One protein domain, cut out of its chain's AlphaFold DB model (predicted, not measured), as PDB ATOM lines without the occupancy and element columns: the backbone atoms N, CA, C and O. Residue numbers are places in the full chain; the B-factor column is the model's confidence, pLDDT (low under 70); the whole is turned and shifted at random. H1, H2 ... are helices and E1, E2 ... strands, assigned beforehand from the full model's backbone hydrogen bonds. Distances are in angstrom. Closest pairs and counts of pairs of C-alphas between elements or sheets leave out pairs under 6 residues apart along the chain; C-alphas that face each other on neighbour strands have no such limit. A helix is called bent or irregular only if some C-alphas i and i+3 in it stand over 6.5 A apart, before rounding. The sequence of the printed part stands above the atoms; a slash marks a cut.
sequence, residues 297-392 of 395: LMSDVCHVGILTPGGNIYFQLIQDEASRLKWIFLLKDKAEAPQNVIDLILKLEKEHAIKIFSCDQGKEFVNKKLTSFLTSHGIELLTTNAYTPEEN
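AT A GLANCE: This is residues 297 to 392 of the 395 residues of the protein "Gag protein" of Phytophthora palmivora var. palmivora (UniProt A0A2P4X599). One twisted sheet of five strands has H1 and H2 over one face, in two layers, a sheet and the helices on one face of it. H1 covers the E3, E2 and E1 part and H2 the E5 edge, while the short H3 at the end only grazes the sheet. The printed part has 96 residues, with five named strands and three named helices in the order E1 E2 E3 H1 E4 H2 E5 H3; the mixed sheet is ordered E3 E2 E1 E4 E5, and the class is mixed, helices and strands. It is compact and rounded, with a radius of gyration of the C-alphas of 13.3 A and spans of 37 by 31 by 28 A.

HOW THE PARTS SIT: Start with E1, residues 297 to 303, E2, residues 314 to 320, and E3, residues 326 to 331: they form a meander, each strand the antiparallel neighbour of the one before, in two hairpins. Look at N 300 and O 317, 3.0 A, and at N 316 and O 329, 2.8 A, within hydrogen-bond range. H1, residues 334 to 348, is on the sheet at a height of 8.0 A, and the closest C-alphas to E2 are those of Gln 316 and Ala 337, 6.5 A. E4, residues 356 to 359, is parallel to E1, with N 299 and O 358 at 2.9 A; E3, H1 and E4 make a split strand-helix-strand unit, with E2 and E1 between its strands, and its crossover is right-handed. H2, residues 368 to 376, leads to E5, residues 380 to 383, parallel to E4, with N 357 and O 380 at 2.8 A; E4, H2 and E5 make a right-handed strand-helix-strand unit, its two strands being neighbours. H1, with residues 338 to 342 alone, and H2 only just touch, with 3 pairs of C-alphas within 8 A, closest at Pro 338 and Leu 370, 6.3 A, a shallow tilt of 13 degrees, the same way. H3, residues 389 to 392, is apart from H1 and H2. Every O i to N i+4 pair is within range in H2, 9 of 11 in H1; H3 is too short for one.

IN THESE COORDINATES: Find C-alpha 297 at (152.212, 145.393, 159.853); E1 runs 20.3 A from there. E2 spans 20.1 A and E3 15.9 A. H1 starts at C-alpha 334, (162.254, 155.514, 148.541), and spans 22.3 A; it is irregular, but only just: C-alphas 335 and 338 are 6.8 A apart. H2 spans 12.0 A, and H3 ends at C-alpha 392, (158.864, 152.289, 165.763).

THE WHOLE: The two C-alphas farthest apart are those of Pro 309 and Gly 378, 38.2 A. The printed part has no cut, and no link is long. Mean pLDDT of the printed part is 89.7; residue 387 is under 70.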
ATOM      1  N   LEU A 297     150.972 145.307 160.617       93.81
ATOM      2  CA  LEU A 297     152.212 145.393 159.853       93.81
ATOM      3  C   LEU A 297     152.909 146.714 160.164       93.81
ATOM      4  O   LEU A 297     152.266 147.760 160.211       93.81
ATOM      5  N   MET A 298     154.214 146.666 160.390       92.62
ATOM      6  CA  MET A 298     155.048 147.833 160.658       92.62
ATOM      7  C   MET A 298     156.099 147.952 159.557       92.62
ATOM      8  O   MET A 298     156.717 146.945 159.222       92.62
ATOM      9  N   SER A 299     156.292 149.138 158.986       93.00
ATOM     10  CA  SER A 299     157.244 149.377 157.895       93.00
ATOM     11  C   SER A 299     158.249 150.471 158.247       93.00
ATOM     12  O   SER A 299     157.884 151.468 158.869       93.00
ATOM     13  N   ASP A 300     159.488 150.307 157.783       92.62
ATOM     14  CA  ASP A 300     160.547 151.323 157.830       92.62
ATOM     15  C   ASP A 300     161.449 151.229 156.587       92.62
ATOM     16  O   ASP A 300     161.543 150.169 155.956       92.62
ATOM     17  N   VAL A 301     162.095 152.339 156.219       92.50
ATOM     18  CA  VAL A 301     163.033 152.424 155.089       92.50
ATOM     19  C   VAL A 301     164.387 152.912 155.572       92.50
ATOM     20  O   VAL A 301     164.555 154.058 155.987       92.50
ATOM     21  N   CYS A 302     165.394 152.068 155.398       91.00
ATOM     22  CA  CYS A 302     166.756 152.361 155.804       91.00
ATOM     23  C   CYS A 302     167.667 152.558 154.588       91.00
ATOM     24  O   CYS A 302     167.544 151.889 153.558       91.00
ATOM     25  N   HIS A 303     168.599 153.504 154.707       91.50
ATOM     26  CA  HIS A 303     169.639 153.734 153.714       91.50
ATOM     27  C   HIS A 303     170.855 152.854 154.008       91.50
ATOM     28  O   HIS A 303     171.405 152.896 155.104       91.50
ATOM     29  N   VAL A 304     171.295 152.078 153.018       86.88
ATOM     30  CA  VAL A 304     172.406 151.123 153.172       86.88
ATOM     31  C   VAL A 304     173.770 151.819 153.087       86.88
ATOM     32  O   VAL A 304     174.761 151.297 153.590       86.88
ATOM     33  N   GLY A 305     173.850 152.985 152.438       82.25
ATOM     34  CA  GLY A 305     175.102 153.724 152.219       82.25
ATOM     35  C   GLY A 305     176.002 153.157 151.114       82.25
ATOM     36  O   GLY A 305     176.884 153.861 150.632       82.25
ATOM     37  N   ILE A 306     175.775 151.912 150.676       86.38
ATOM     38  CA  ILE A 306     176.529 151.234 149.614       86.38
ATOM     39  C   ILE A 306     175.549 150.714 148.556       86.38
ATOM     40  O   ILE A 306     174.519 150.128 148.889       86.38
ATOM     41  N   LEU A 307     175.888 150.912 147.279       90.31
ATOM     42  CA  LEU A 307     175.170 150.328 146.144       90.31
ATOM     43  C   LEU A 307     175.301 148.804 146.170       90.31
ATOM     44  O   LEU A 307     176.397 148.251 146.082       90.31
ATOM     45  N   THR A 308     174.168 148.117 146.259       87.94
ATOM     46  CA  THR A 308     174.116 146.663 146.057       87.94
ATOM     47  C   THR A 308     174.443 146.309 144.596       87.94
ATOM     48  O   THR A 308     174.269 147.152 143.713       87.94
ATOM     49  N   PRO A 309     174.828 145.053 144.283       88.06
ATOM     50  CA  PRO A 309     175.050 144.620 142.897       88.06
ATOM     51  C   PRO A 309     173.844 144.834 141.965       88.06
ATOM     52  O   PRO A 309     174.014 145.001 140.764       88.06
ATOM     53  N   GLY A 310     172.623 144.866 142.517       85.56
ATOM     54  CA  GLY A 310     171.387 145.169 141.783       85.56
ATOM     55  C   GLY A 310     171.098 146.665 141.591       85.56
ATOM     56  O   GLY A 310     170.045 147.018 141.058       85.56
ATOM     57  N   GLY A 311     171.994 147.550 142.037       90.44
ATOM     58  CA  GLY A 311     171.840 149.004 141.942       90.44
ATOM     59  C   GLY A 311     170.903 149.626 142.984       90.44
ATOM     60  O   GLY A 311     170.483 150.763 142.807       90.44
ATOM     61  N   ASN A 312     170.564 148.903 144.054       92.31
ATOM     62  CA  ASN A 312     169.711 149.397 145.144       92.31
ATOM     63  C   ASN A 312     170.556 150.037 146.253       92.31
ATOM     64  O   ASN A 312     171.620 149.500 146.579       92.31
ATOM     65  N   ILE A 313     170.068 151.132 146.845       94.44
ATOM     66  CA  ILE A 313     170.740 151.904 147.917       94.44
ATOM     67  C   ILE A 313     169.902 152.034 149.196       94.44
ATOM     68  O   ILE A 313     170.407 152.486 150.229       94.44
ATOM     69  N   TYR A 314     168.635 151.625 149.148       94.06
ATOM     70  CA  TYR A 314     167.759 151.525 150.310       94.06
ATOM     71  C   TYR A 314     167.266 150.087 150.463       94.06
ATOM     72  O   TYR A 314     167.246 149.307 149.506       94.06
ATOM     73  N   PHE A 315     166.825 149.744 151.665       94.19
ATOM     74  CA  PHE A 315     165.943 148.604 151.861       94.19
ATOM     75  C   PHE A 315     164.750 149.022 152.706       94.19
ATOM     76  O   PHE A 315     164.864 149.849 153.610       94.19
ATOM     77  N   GLN A 316     163.610 148.428 152.405       94.88
ATOM     78  CA  GLN A 316     162.411 148.520 153.209       94.88
ATOM     79  C   GLN A 316     162.249 147.231 153.995       94.88
ATOM     80  O   GLN A 316     162.298 146.138 153.422       94.88
ATOM     81  N   LEU A 317     162.025 147.368 155.294       94.94
ATOM     82  CA  LEU A 317     161.641 146.273 156.163       94.94
ATOM     83  C   LEU A 317     160.160 146.424 156.497       94.94
ATOM     84  O   LEU A 317     159.750 147.453 157.023       94.94
ATOM     85  N   ILE A 318     159.372 145.392 156.209       94.88
ATOM     86  CA  ILE A 318     158.006 145.249 156.711       94.88
ATOM     87  C   ILE A 318     158.005 144.088 157.696       94.88
ATOM     88  O   ILE A 318     158.514 143.013 157.388       94.88
ATOM     89  N   GLN A 319     157.447 144.282 158.884       94.31
ATOM     90  CA  GLN A 319     157.429 143.279 159.938       94.31
ATOM     91  C   GLN A 319     156.040 143.142 160.555       94.31
ATOM     92  O   GLN A 319     155.393 144.133 160.887       94.31
ATOM     93  N   ASP A 320     155.605 141.904 160.773       94.00
ATOM     94  CA  ASP A 320     154.410 141.614 161.564       94.00
ATOM     95  C   ASP A 320     154.695 141.704 163.074       94.00
ATOM     96  O   ASP A 320     155.674 141.152 163.598       94.00
ATOM     97  N   GLU A 321     153.807 142.367 163.812       90.38
ATOM     98  CA  GLU A 321     153.932 142.547 165.257       90.38
ATOM     99  C   GLU A 321     153.848 141.207 166.024       90.38
ATOM    100  O   GLU A 321     154.613 140.965 166.973       90.38
ATOM    101  N   ALA A 322     152.944 140.310 165.630       90.81
ATOM    102  CA  ALA A 322     152.627 139.105 166.399       90.81
ATOM    103  C   ALA A 322     153.531 137.906 166.058       90.81
ATOM    104  O   ALA A 322     154.092 137.292 166.968       90.81
ATOM    105  N   SER A 323     153.760 137.606 164.781       90.88
ATOM    106  CA  SER A 323     154.638 136.502 164.356       90.88
ATOM    107  C   SER A 323     156.120 136.878 164.310       90.88
ATOM    108  O   SER A 323     156.969 135.992 164.359       90.88
ATOM    109  N   ARG A 324     156.446 138.180 164.246       90.94
ATOM    110  CA  ARG A 324     157.798 138.693 163.937       90.94
ATOM    111  C   ARG A 324     158.310 138.303 162.550       90.94
ATOM    112  O   ARG A 324     159.509 138.422 162.305       90.94
ATOM    113  N   LEU A 325     157.432 137.864 161.647       94.12
ATOM    114  CA  LEU A 325     157.796 137.621 160.258       94.12
ATOM    115  C   LEU A 325     158.223 138.936 159.598       94.12
ATOM    116  O   LEU A 325     157.613 139.979 159.838       94.12
ATOM    117  N   LYS A 326     159.288 138.872 158.799       94.94
ATOM    118  CA  LYS A 326     159.925 140.022 158.157       94.94
ATOM    119  C   LYS A 326     159.928 139.842 156.646       94.94
ATOM    120  O   LYS A 326     160.334 138.790 156.155       94.94
ATOM    121  N   TRP A 327     159.561 140.892 155.931       96.62
ATOM    122  CA  TRP A 327     159.730 141.028 154.492       96.62
ATOM    123  C   TRP A 327     160.721 142.149 154.227       96.62
ATOM    124  O   TRP A 327     160.591 143.239 154.779       96.62
ATOM    125  N   ILE A 328     161.720 141.865 153.397       94.81
ATOM    126  CA  ILE A 328     162.763 142.820 153.038       94.81
ATOM    127  C   ILE A 328     162.675 143.063 151.537       94.81
ATOM    128  O   ILE A 328     162.749 142.116 150.753       94.81
ATOM    129  N   PHE A 329     162.553 144.328 151.156       94.62
ATOM    130  CA  PHE A 329     162.540 144.769 149.766       94.62
ATOM    131  C   PHE A 329     163.731 145.689 149.529       94.62
ATOM    132  O   PHE A 329     163.931 146.650 150.267       94.62
ATOM    133  N   LEU A 330     164.543 145.393 148.516       94.31
ATOM    134  CA  LEU A 330     165.620 146.287 148.093       94.31
ATOM    135  C   LEU A 330     165.038 147.360 147.175       94.31
ATOM    136  O   LEU A 330     164.295 147.013 146.260       94.31
ATOM    137  N   LEU A 331     165.394 148.625 147.407       94.06
ATOM    138  CA  LEU A 331     164.868 149.759 146.645       94.06
ATOM    139  C   LEU A 331     165.987 150.584 146.009       94.06
ATOM    140  O   LEU A 331     167.028 150.849 146.634       94.06
ATOM    141  N   LYS A 332     165.735 151.065 144.793       92.56
ATOM    142  CA  LYS A 332     166.577 152.092 144.159       92.56
ATOM    143  C   LYS A 332     166.226 153.477 144.684       92.56
ATOM    144  O   LYS A 332     167.123 154.262 144.977       92.56
ATOM    145  N   ASP A 333     164.933 153.727 144.864       90.88
ATOM    146  CA  ASP A 333     164.381 154.979 145.371       90.88
ATOM    147  C   ASP A 333     163.351 154.706 146.479       90.88
ATOM    148  O   ASP A 333     162.624 153.711 146.447       90.88
ATOM    149  N   LYS A 334     163.251 155.605 147.464       89.69
ATOM    150  CA  LYS A 334     162.254 155.514 148.541       89.69
ATOM    151  C   LYS A 334     160.811 155.519 148.021       89.69
ATOM    152  O   LYS A 334     159.928 154.964 148.672       89.69
ATOM    153  N   ALA A 335     160.565 156.110 146.852       90.19
ATOM    154  CA  ALA A 335     159.258 156.159 146.201       90.19
ATOM    155  C   ALA A 335     158.717 154.777 145.785       90.19
ATOM    156  O   ALA A 335     157.523 154.654 145.511       90.19
ATOM    157  N   GLU A 336     159.556 153.736 145.764       91.19
ATOM    158  CA  GLU A 336     159.143 152.352 145.490       91.19
ATOM    159  C   GLU A 336     158.460 151.696 146.707       91.19
ATOM    160  O   GLU A 336     157.632 150.797 146.551       91.19
ATOM    161  N   ALA A 337     158.740 152.180 147.925       92.69
ATOM    162  CA  ALA A 337     158.280 151.567 149.173       92.69
ATOM    163  C   ALA A 337     156.747 151.411 149.300       92.69
ATOM    164  O   ALA A 337     156.285 150.359 149.756       92.69
ATOM    165  N   PRO A 338     155.916 152.389 148.886       92.69
ATOM    166  CA  PRO A 338     154.461 152.274 148.999       92.69
ATOM    167  C   PRO A 338     153.880 151.174 148.118       92.69
ATOM    168  O   PRO A 338     152.882 150.562 148.489       92.69
ATOM    169  N   GLN A 339     154.490 150.915 146.957       93.88
ATOM    170  CA  GLN A 339     154.006 149.873 146.056       93.88
ATOM    171  C   GLN A 339     154.239 148.485 146.660       93.88
ATOM    172  O   GLN A 339     153.319 147.674 146.663       93.88
ATOM    173  N   ASN A 340     155.399 148.253 147.284       94.62
ATOM    174  CA  ASN A 340     155.677 146.995 147.985       94.62
ATOM    175  C   ASN A 340     154.691 146.728 149.130       94.62
ATOM    176  O   ASN A 340     154.306 145.582 149.352       94.62
ATOM    177  N   VAL A 341     154.268 147.776 149.855       94.19
ATOM    178  CA  VAL A 341     153.247 147.657 150.911       94.19
ATOM    179  C   VAL A 341     151.920 147.197 150.318       94.19
ATOM    180  O   VAL A 341     151.328 146.248 150.826       94.19
ATOM    181  N   ILE A 342     151.470 147.844 149.240       94.69
ATOM    182  CA  ILE A 342     150.220 147.504 148.548       94.69
ATOM    183  C   ILE A 342     150.262 146.052 148.060       94.69
ATOM    184  O   ILE A 342     149.355 145.276 148.359       94.69
ATOM    185  N   ASP A 343     151.333 145.662 147.371       95.62
ATOM    186  CA  ASP A 343     151.479 144.319 146.803       95.62
ATOM    187  C   ASP A 343     151.532 143.242 147.898       95.62
ATOM    188  O   ASP A 343     150.943 142.164 147.757       95.62
ATOM    189  N   LEU A 344     152.203 143.534 149.018       95.25
ATOM    190  CA  LEU A 344     152.262 142.637 150.167       95.25
ATOM    191  C   LEU A 344     150.894 142.489 150.844       95.25
ATOM    192  O   LEU A 344     150.495 141.365 151.147       95.25
ATOM    193  N   ILE A 345     150.169 143.591 151.057       95.38
ATOM    194  CA  ILE A 345     148.829 143.579 151.659       95.38
ATOM    195  C   ILE A 345     147.873 142.754 150.795       95.38
ATOM    196  O   ILE A 345     147.290 141.798 151.299       95.38
ATOM    197  N   LEU A 346     147.815 143.011 149.485       95.62
ATOM    198  CA  LEU A 346     146.962 142.265 148.549       95.62
ATOM    199  C   LEU A 346     147.263 140.758 148.523       95.62
ATOM    200  O   LEU A 346     146.385 139.938 148.240       95.62
ATOM    201  N   LYS A 347     148.516 140.370 148.787       94.81
ATOM    202  CA  LYS A 347     148.903 138.961 148.903       94.81
ATOM    203  C   LYS A 347     148.425 138.346 150.218       94.81
ATOM    204  O   LYS A 347     147.936 137.220 150.201       94.81
ATOM    205  N   LEU A 348     148.585 139.060 151.330       93.88
ATOM    206  CA  LEU A 348     148.278 138.574 152.676       93.88
ATOM    207  C   LEU A 348     146.773 138.585 152.988       93.88
ATOM    208  O   LEU A 348     146.295 137.680 153.667       93.88
ATOM    209  N   GLU A 349     146.012 139.539 152.447       92.38
ATOM    210  CA  GLU A 349     144.561 139.668 152.664       92.38
ATOM    211  C   GLU A 349     143.740 138.474 152.159       92.38
ATOM    212  O   GLU A 349     142.603 138.275 152.581       92.38
ATOM    213  N   LYS A 350     144.318 137.634 151.292       91.31
ATOM    214  CA  LYS A 350     143.678 136.396 150.820       91.31
ATOM    215  C   LYS A 350     143.500 135.358 151.928       91.31
ATOM    216  O   LYS A 350     142.603 134.525 151.836       91.31
ATOM    217  N   GLU A 351     144.362 135.389 152.941       90.81
ATOM    218  CA  GLU A 351     144.446 134.360 153.987       90.81
ATOM    219  C   GLU A 351     144.360 134.950 155.403       90.81
ATOM    220  O   GLU A 351     144.078 134.232 156.368       90.81
ATOM    221  N   HIS A 352     144.599 136.255 155.555       92.19
ATOM    222  CA  HIS A 352     144.740 136.913 156.849       92.19
ATOM    223  C   HIS A 352     144.034 138.271 156.884       92.19
ATOM    224  O   HIS A 352     144.015 139.005 155.905       92.19
ATOM    225  N   ALA A 353     143.491 138.638 158.047       91.06
ATOM    226  CA  ALA A 353     142.857 139.937 158.251       91.06
ATOM    227  C   ALA A 353     143.875 140.962 158.771       91.06
ATOM    228  O   ALA A 353     144.272 140.920 159.941       91.06
ATOM    229  N   ILE A 354     144.267 141.900 157.913       94.19
ATOM    230  CA  ILE A 354     145.151 143.013 158.267       94.19
ATOM    231  C   ILE A 354     144.283 144.158 158.778       94.19
ATOM    232  O   ILE A 354     143.336 144.564 158.117       94.19
ATOM    233  N   LYS A 355     144.573 144.661 159.980       93.38
ATOM    234  CA  LYS A 355     143.762 145.714 160.617       93.38
ATOM    235  C   LYS A 355     144.483 147.053 160.634       93.38
ATOM    236  O   LYS A 355     143.851 148.094 160.513       93.38
ATOM    237  N   ILE A 356     145.800 147.019 160.826       92.94
ATOM    238  CA  ILE A 356     146.614 148.207 161.066       92.94
ATOM    239  C   ILE A 356     147.892 148.139 160.238       92.94
ATOM    240  O   ILE A 356     148.619 147.142 160.273       92.94
ATOM    241  N   PHE A 357     148.213 149.243 159.577       93.12
ATOM    242  CA  PHE A 357     149.525 149.498 159.006       93.12
ATOM    243  C   PHE A 357     150.201 150.631 159.781       93.12
ATOM    244  O   PHE A 357     149.617 151.694 159.971       93.12
ATOM    245  N   SER A 358     151.423 150.401 160.257       90.94
ATOM    246  CA  SER A 358     152.189 151.364 161.045       90.94
ATOM    247  C   SER A 358     153.477 151.758 160.338       90.94
ATOM    248  O   SER A 358     154.197 150.895 159.839       90.94
ATOM    249  N   CYS A 359     153.795 153.045 160.330       89.50
ATOM    250  CA  CYS A 359     155.032 153.567 159.754       89.50
ATOM    251  C   CYS A 359     155.481 154.827 160.498       89.50
ATOM    252  O   CYS A 359     154.776 155.337 161.374       89.50
ATOM    253  N   ASP A 360     156.652 155.344 160.147       86.25
ATOM    254  CA  ASP A 360     157.044 156.689 160.546       86.25
ATOM    255  C   ASP A 360     156.272 157.762 159.747       86.25
ATOM    256  O   ASP A 360     155.437 157.463 158.889       86.25
ATOM    257  N   GLN A 361     156.531 159.040 160.031       83.94
ATOM    258  CA  GLN A 361     155.979 160.155 159.243       83.94
ATOM    259  C   GLN A 361     156.770 160.413 157.947       83.94
ATOM    260  O   GLN A 361     156.799 161.544 157.449       83.94
ATOM    261  N   GLY A 362     157.438 159.392 157.402       80.75
ATOM    262  CA  GLY A 362     158.140 159.466 156.130       80.75
ATOM    263  C   GLY A 362     157.199 159.888 155.003       80.75
ATOM    264  O   GLY A 362     156.064 159.413 154.891       80.75
ATOM    265  N   LYS A 363     157.664 160.796 154.139       81.94
ATOM    266  CA  LYS A 363     156.875 161.289 152.994       81.94
ATOM    267  C   LYS A 363     156.567 160.177 151.991       81.94
ATOM    268  O   LYS A 363     155.600 160.280 151.239       81.94
ATOM    269  N   GLU A 364     157.377 159.123 151.991       80.44
ATOM    270  CA  GLU A 364     157.129 157.894 151.252       80.44
ATOM    271  C   GLU A 364     155.814 157.236 151.689       80.44
ATOM    272  O   GLU A 364     155.031 156.860 150.826       80.44
ATOM    273  N   PHE A 365     155.501 157.175 152.985       80.19
ATOM    274  CA  PHE A 365     154.309 156.485 153.492       80.19
ATOM    275  C   PHE A 365     153.105 157.410 153.697       80.19
ATOM    276  O   PHE A 365     151.963 156.999 153.486       80.19
ATOM    277  N   VAL A 366     153.335 158.680 154.033       81.62
ATOM    278  CA  VAL A 366     152.268 159.680 154.186       81.62
ATOM    279  C   VAL A 366     151.937 160.302 152.825       81.62
ATOM    280  O   VAL A 366     152.255 161.457 152.540       81.62
ATOM    281  N   ASN A 367     151.303 159.518 151.950       85.44
ATOM    282  CA  ASN A 367     150.891 159.958 150.618       85.44
ATOM    283  C   ASN A 367     149.431 159.577 150.308       85.44
ATOM    284  O   ASN A 367     148.905 158.588 150.817       85.44
ATOM    285  N   LYS A 368     148.776 160.346 149.423       88.06
ATOM    286  CA  LYS A 368     147.356 160.132 149.077       88.06
ATOM    287  C   LYS A 368     147.083 158.729 148.524       88.06
ATOM    288  O   LYS A 368     146.050 158.157 148.840       88.06
ATOM    289  N   LYS A 369     147.997 158.168 147.722       88.75
ATOM    290  CA  LYS A 369     147.823 156.856 147.076       88.75
ATOM    291  C   LYS A 369     147.719 155.736 148.118       88.75
ATOM    292  O   LYS A 369     146.768 154.961 148.077       88.75
ATOM    293  N   LEU A 370     148.662 155.678 149.058       90.19
ATOM    294  CA  LEU A 370     148.699 154.665 150.110       90.19
ATOM    295  C   LEU A 370     147.557 154.871 151.107       90.19
ATOM    296  O   LEU A 370     146.866 153.911 151.433       90.19
ATOM    297  N   THR A 371     147.287 156.111 151.526       91.62
ATOM    298  CA  THR A 371     146.163 156.398 152.431       91.62
ATOM    299  C   THR A 371     144.819 155.998 151.815       91.62
ATOM    300  O   THR A 371     144.010 155.367 152.493       91.62
ATOM    301  N   SER A 372     144.579 156.305 150.533       93.38
ATOM    302  CA  SER A 372     143.343 155.911 149.844       93.38
ATOM    303  C   SER A 372     143.202 154.395 149.729       93.38
ATOM    304  O   SER A 372     142.113 153.881 149.969       93.38
ATOM    305  N   PHE A 373     144.291 153.683 149.419       94.94
ATOM    306  CA  PHE A 373     144.304 152.222 149.358       94.94
ATOM    307  C   PHE A 373     144.003 151.577 150.720       94.94
ATOM    308  O   PHE A 373     143.133 150.716 150.809       94.94
ATOM    309  N   LEU A 374     144.682 152.007 151.788       94.38
ATOM    310  CA  LEU A 374     144.456 151.467 153.133       94.38
ATOM    311  C   LEU A 374     143.014 151.719 153.588       94.38
ATOM    312  O   LEU A 374     142.341 150.806 154.056       94.38
ATOM    313  N   THR A 375     142.505 152.930 153.346       93.88
ATOM    314  CA  THR A 375     141.118 153.290 153.674       93.88
ATOM    315  C   THR A 375     140.111 152.432 152.905       93.88
ATOM    316  O   THR A 375     139.129 151.984 153.493       93.88
ATOM    317  N   SER A 376     140.340 152.155 151.612       95.06
ATOM    318  CA  SER A 376     139.423 151.327 150.813       95.06
ATOM    319  C   SER A 376     139.391 149.859 151.247       95.06
ATOM    320  O   SER A 376     138.393 149.189 151.004       95.06
ATOM    321  N   HIS A 377     140.456 149.373 151.890       93.94
ATOM    322  CA  HIS A 377     140.550 148.017 152.446       93.94
ATOM    323  C   HIS A 377     140.192 147.965 153.945       93.94
ATOM    324  O   HIS A 377     140.240 146.906 154.561       93.94
ATOM    325  N   GLY A 378     139.802 149.096 154.548       93.12
ATOM    326  CA  GLY A 378     139.446 149.165 155.968       93.12
ATOM    327  C   GLY A 378     140.636 149.018 156.924       93.12
ATOM    328  O   GLY A 378     140.440 148.656 158.084       93.12
ATOM    329  N   ILE A 379     141.855 149.297 156.455       94.81
ATOM    330  CA  ILE A 379     143.092 149.236 157.240       94.81
ATOM    331  C   ILE A 379     143.390 150.616 157.837       94.81
ATOM    332  O   ILE A 379     143.473 151.619 157.126       94.81
ATOM    333  N   GLU A 380     143.607 150.667 159.150       93.38
ATOM    334  CA  GLU A 380     143.983 151.889 159.864       93.38
ATOM    335  C   GLU A 380     145.475 152.214 159.668       93.38
ATOM    336  O   GLU A 380     146.340 151.360 159.870       93.38
ATOM    337  N   LEU A 381     145.786 153.464 159.308       91.56
ATOM    338  CA  LEU A 381     147.157 153.974 159.219       91.56
ATOM    339  C   LEU A 381     147.581 154.597 160.558       91.56
ATOM    340  O   LEU A 381     147.058 155.640 160.947       91.56
ATOM    341  N   LEU A 382     148.567 154.000 161.230       89.44
ATOM    342  CA  LEU A 382     149.161 154.512 162.470       89.44
ATOM    343  C   LEU A 382     150.582 155.040 162.245       89.44
ATOM    344  O   LEU A 382     151.535 154.267 162.123       89.44
ATOM    345  N   THR A 383     150.743 156.359 162.270       87.06
ATOM    346  CA  THR A 383     152.058 157.010 162.186       87.06
ATOM    347  C   THR A 383     152.670 157.235 163.566       87.06
ATOM    348  O   THR A 383     151.961 157.656 164.482       87.06
ATOM    349  N   THR A 384     153.981 157.032 163.716       82.75
ATOM    350  CA  THR A 384     154.699 157.451 164.935       82.75
ATOM    351  C   THR A 384     154.738 158.974 165.076       82.75
ATOM    352  O   THR A 384     154.465 159.718 164.129       82.75
ATOM    353  N   ASN A 385     155.055 159.470 166.270       79.12
ATOM    354  CA  ASN A 385     155.318 160.889 166.470       79.12
ATOM    355  C   ASN A 385     156.592 161.319 165.717       79.12
ATOM    356  O   ASN A 385     157.497 160.536 165.424       79.12
ATOM    357  N   ALA A 386     156.675 162.604 165.376       71.94
ATOM    358  CA  ALA A 386     157.866 163.131 164.723       71.94
ATOM    359  C   ALA A 386     159.083 163.031 165.662       71.94
ATOM    360  O   ALA A 386     159.007 163.397 166.836       71.94
ATOM    361  N   TYR A 387     160.223 162.588 165.123       66.44
ATOM    362  CA  TYR A 387     161.501 162.465 165.842       66.44
ATOM    363  C   TYR A 387     161.481 161.503 167.051       66.44
ATOM    364  O   TYR A 387     162.257 161.677 167.995       66.44
ATOM    365  N   THR A 388     160.626 160.474 167.026       73.56
ATOM    366  CA  THR A 388     160.521 159.439 168.074       73.56
ATOM    367  C   THR A 388     160.796 158.029 167.521       73.56
ATOM    368  O   THR A 388     159.896 157.189 167.468       73.56
ATOM    369  N   PRO A 389     162.045 157.710 167.118       70.06
ATOM    370  CA  PRO A 389     162.380 156.382 166.584       70.06
ATOM    371  C   PRO A 389     162.062 155.247 167.570       70.06
ATOM    372  O   PRO A 389     161.795 154.120 167.167       70.06
ATOM    373  N   GLU A 390     162.024 155.545 168.872       72.94
ATOM    374  CA  GLU A 390     161.671 154.584 169.914       72.94
ATOM    375  C   GLU A 390     160.228 154.055 169.799       72.94
ATOM    376  O   GLU A 390     159.938 152.971 170.305       72.94
ATOM    377  N   GLU A 391     159.321 154.772 169.127       71.88
ATOM    378  CA  GLU A 391     157.937 154.323 168.905       71.88
ATOM    379  C   GLU A 391     157.822 153.305 167.763       71.88
ATOM    380  O   GLU A 391     156.915 152.474 167.784       71.88
ATOM    381  N   ASN A 392     158.775 153.299 166.823       73.00
ATOM    382  CA  ASN A 392     158.864 152.289 165.763       73.00
ATOM    383  C   ASN A 392     159.847 151.157 166.114       73.00
ATOM    384  O   ASN A 392     160.331 150.470 165.229       73.00
TER     385      ASN A 392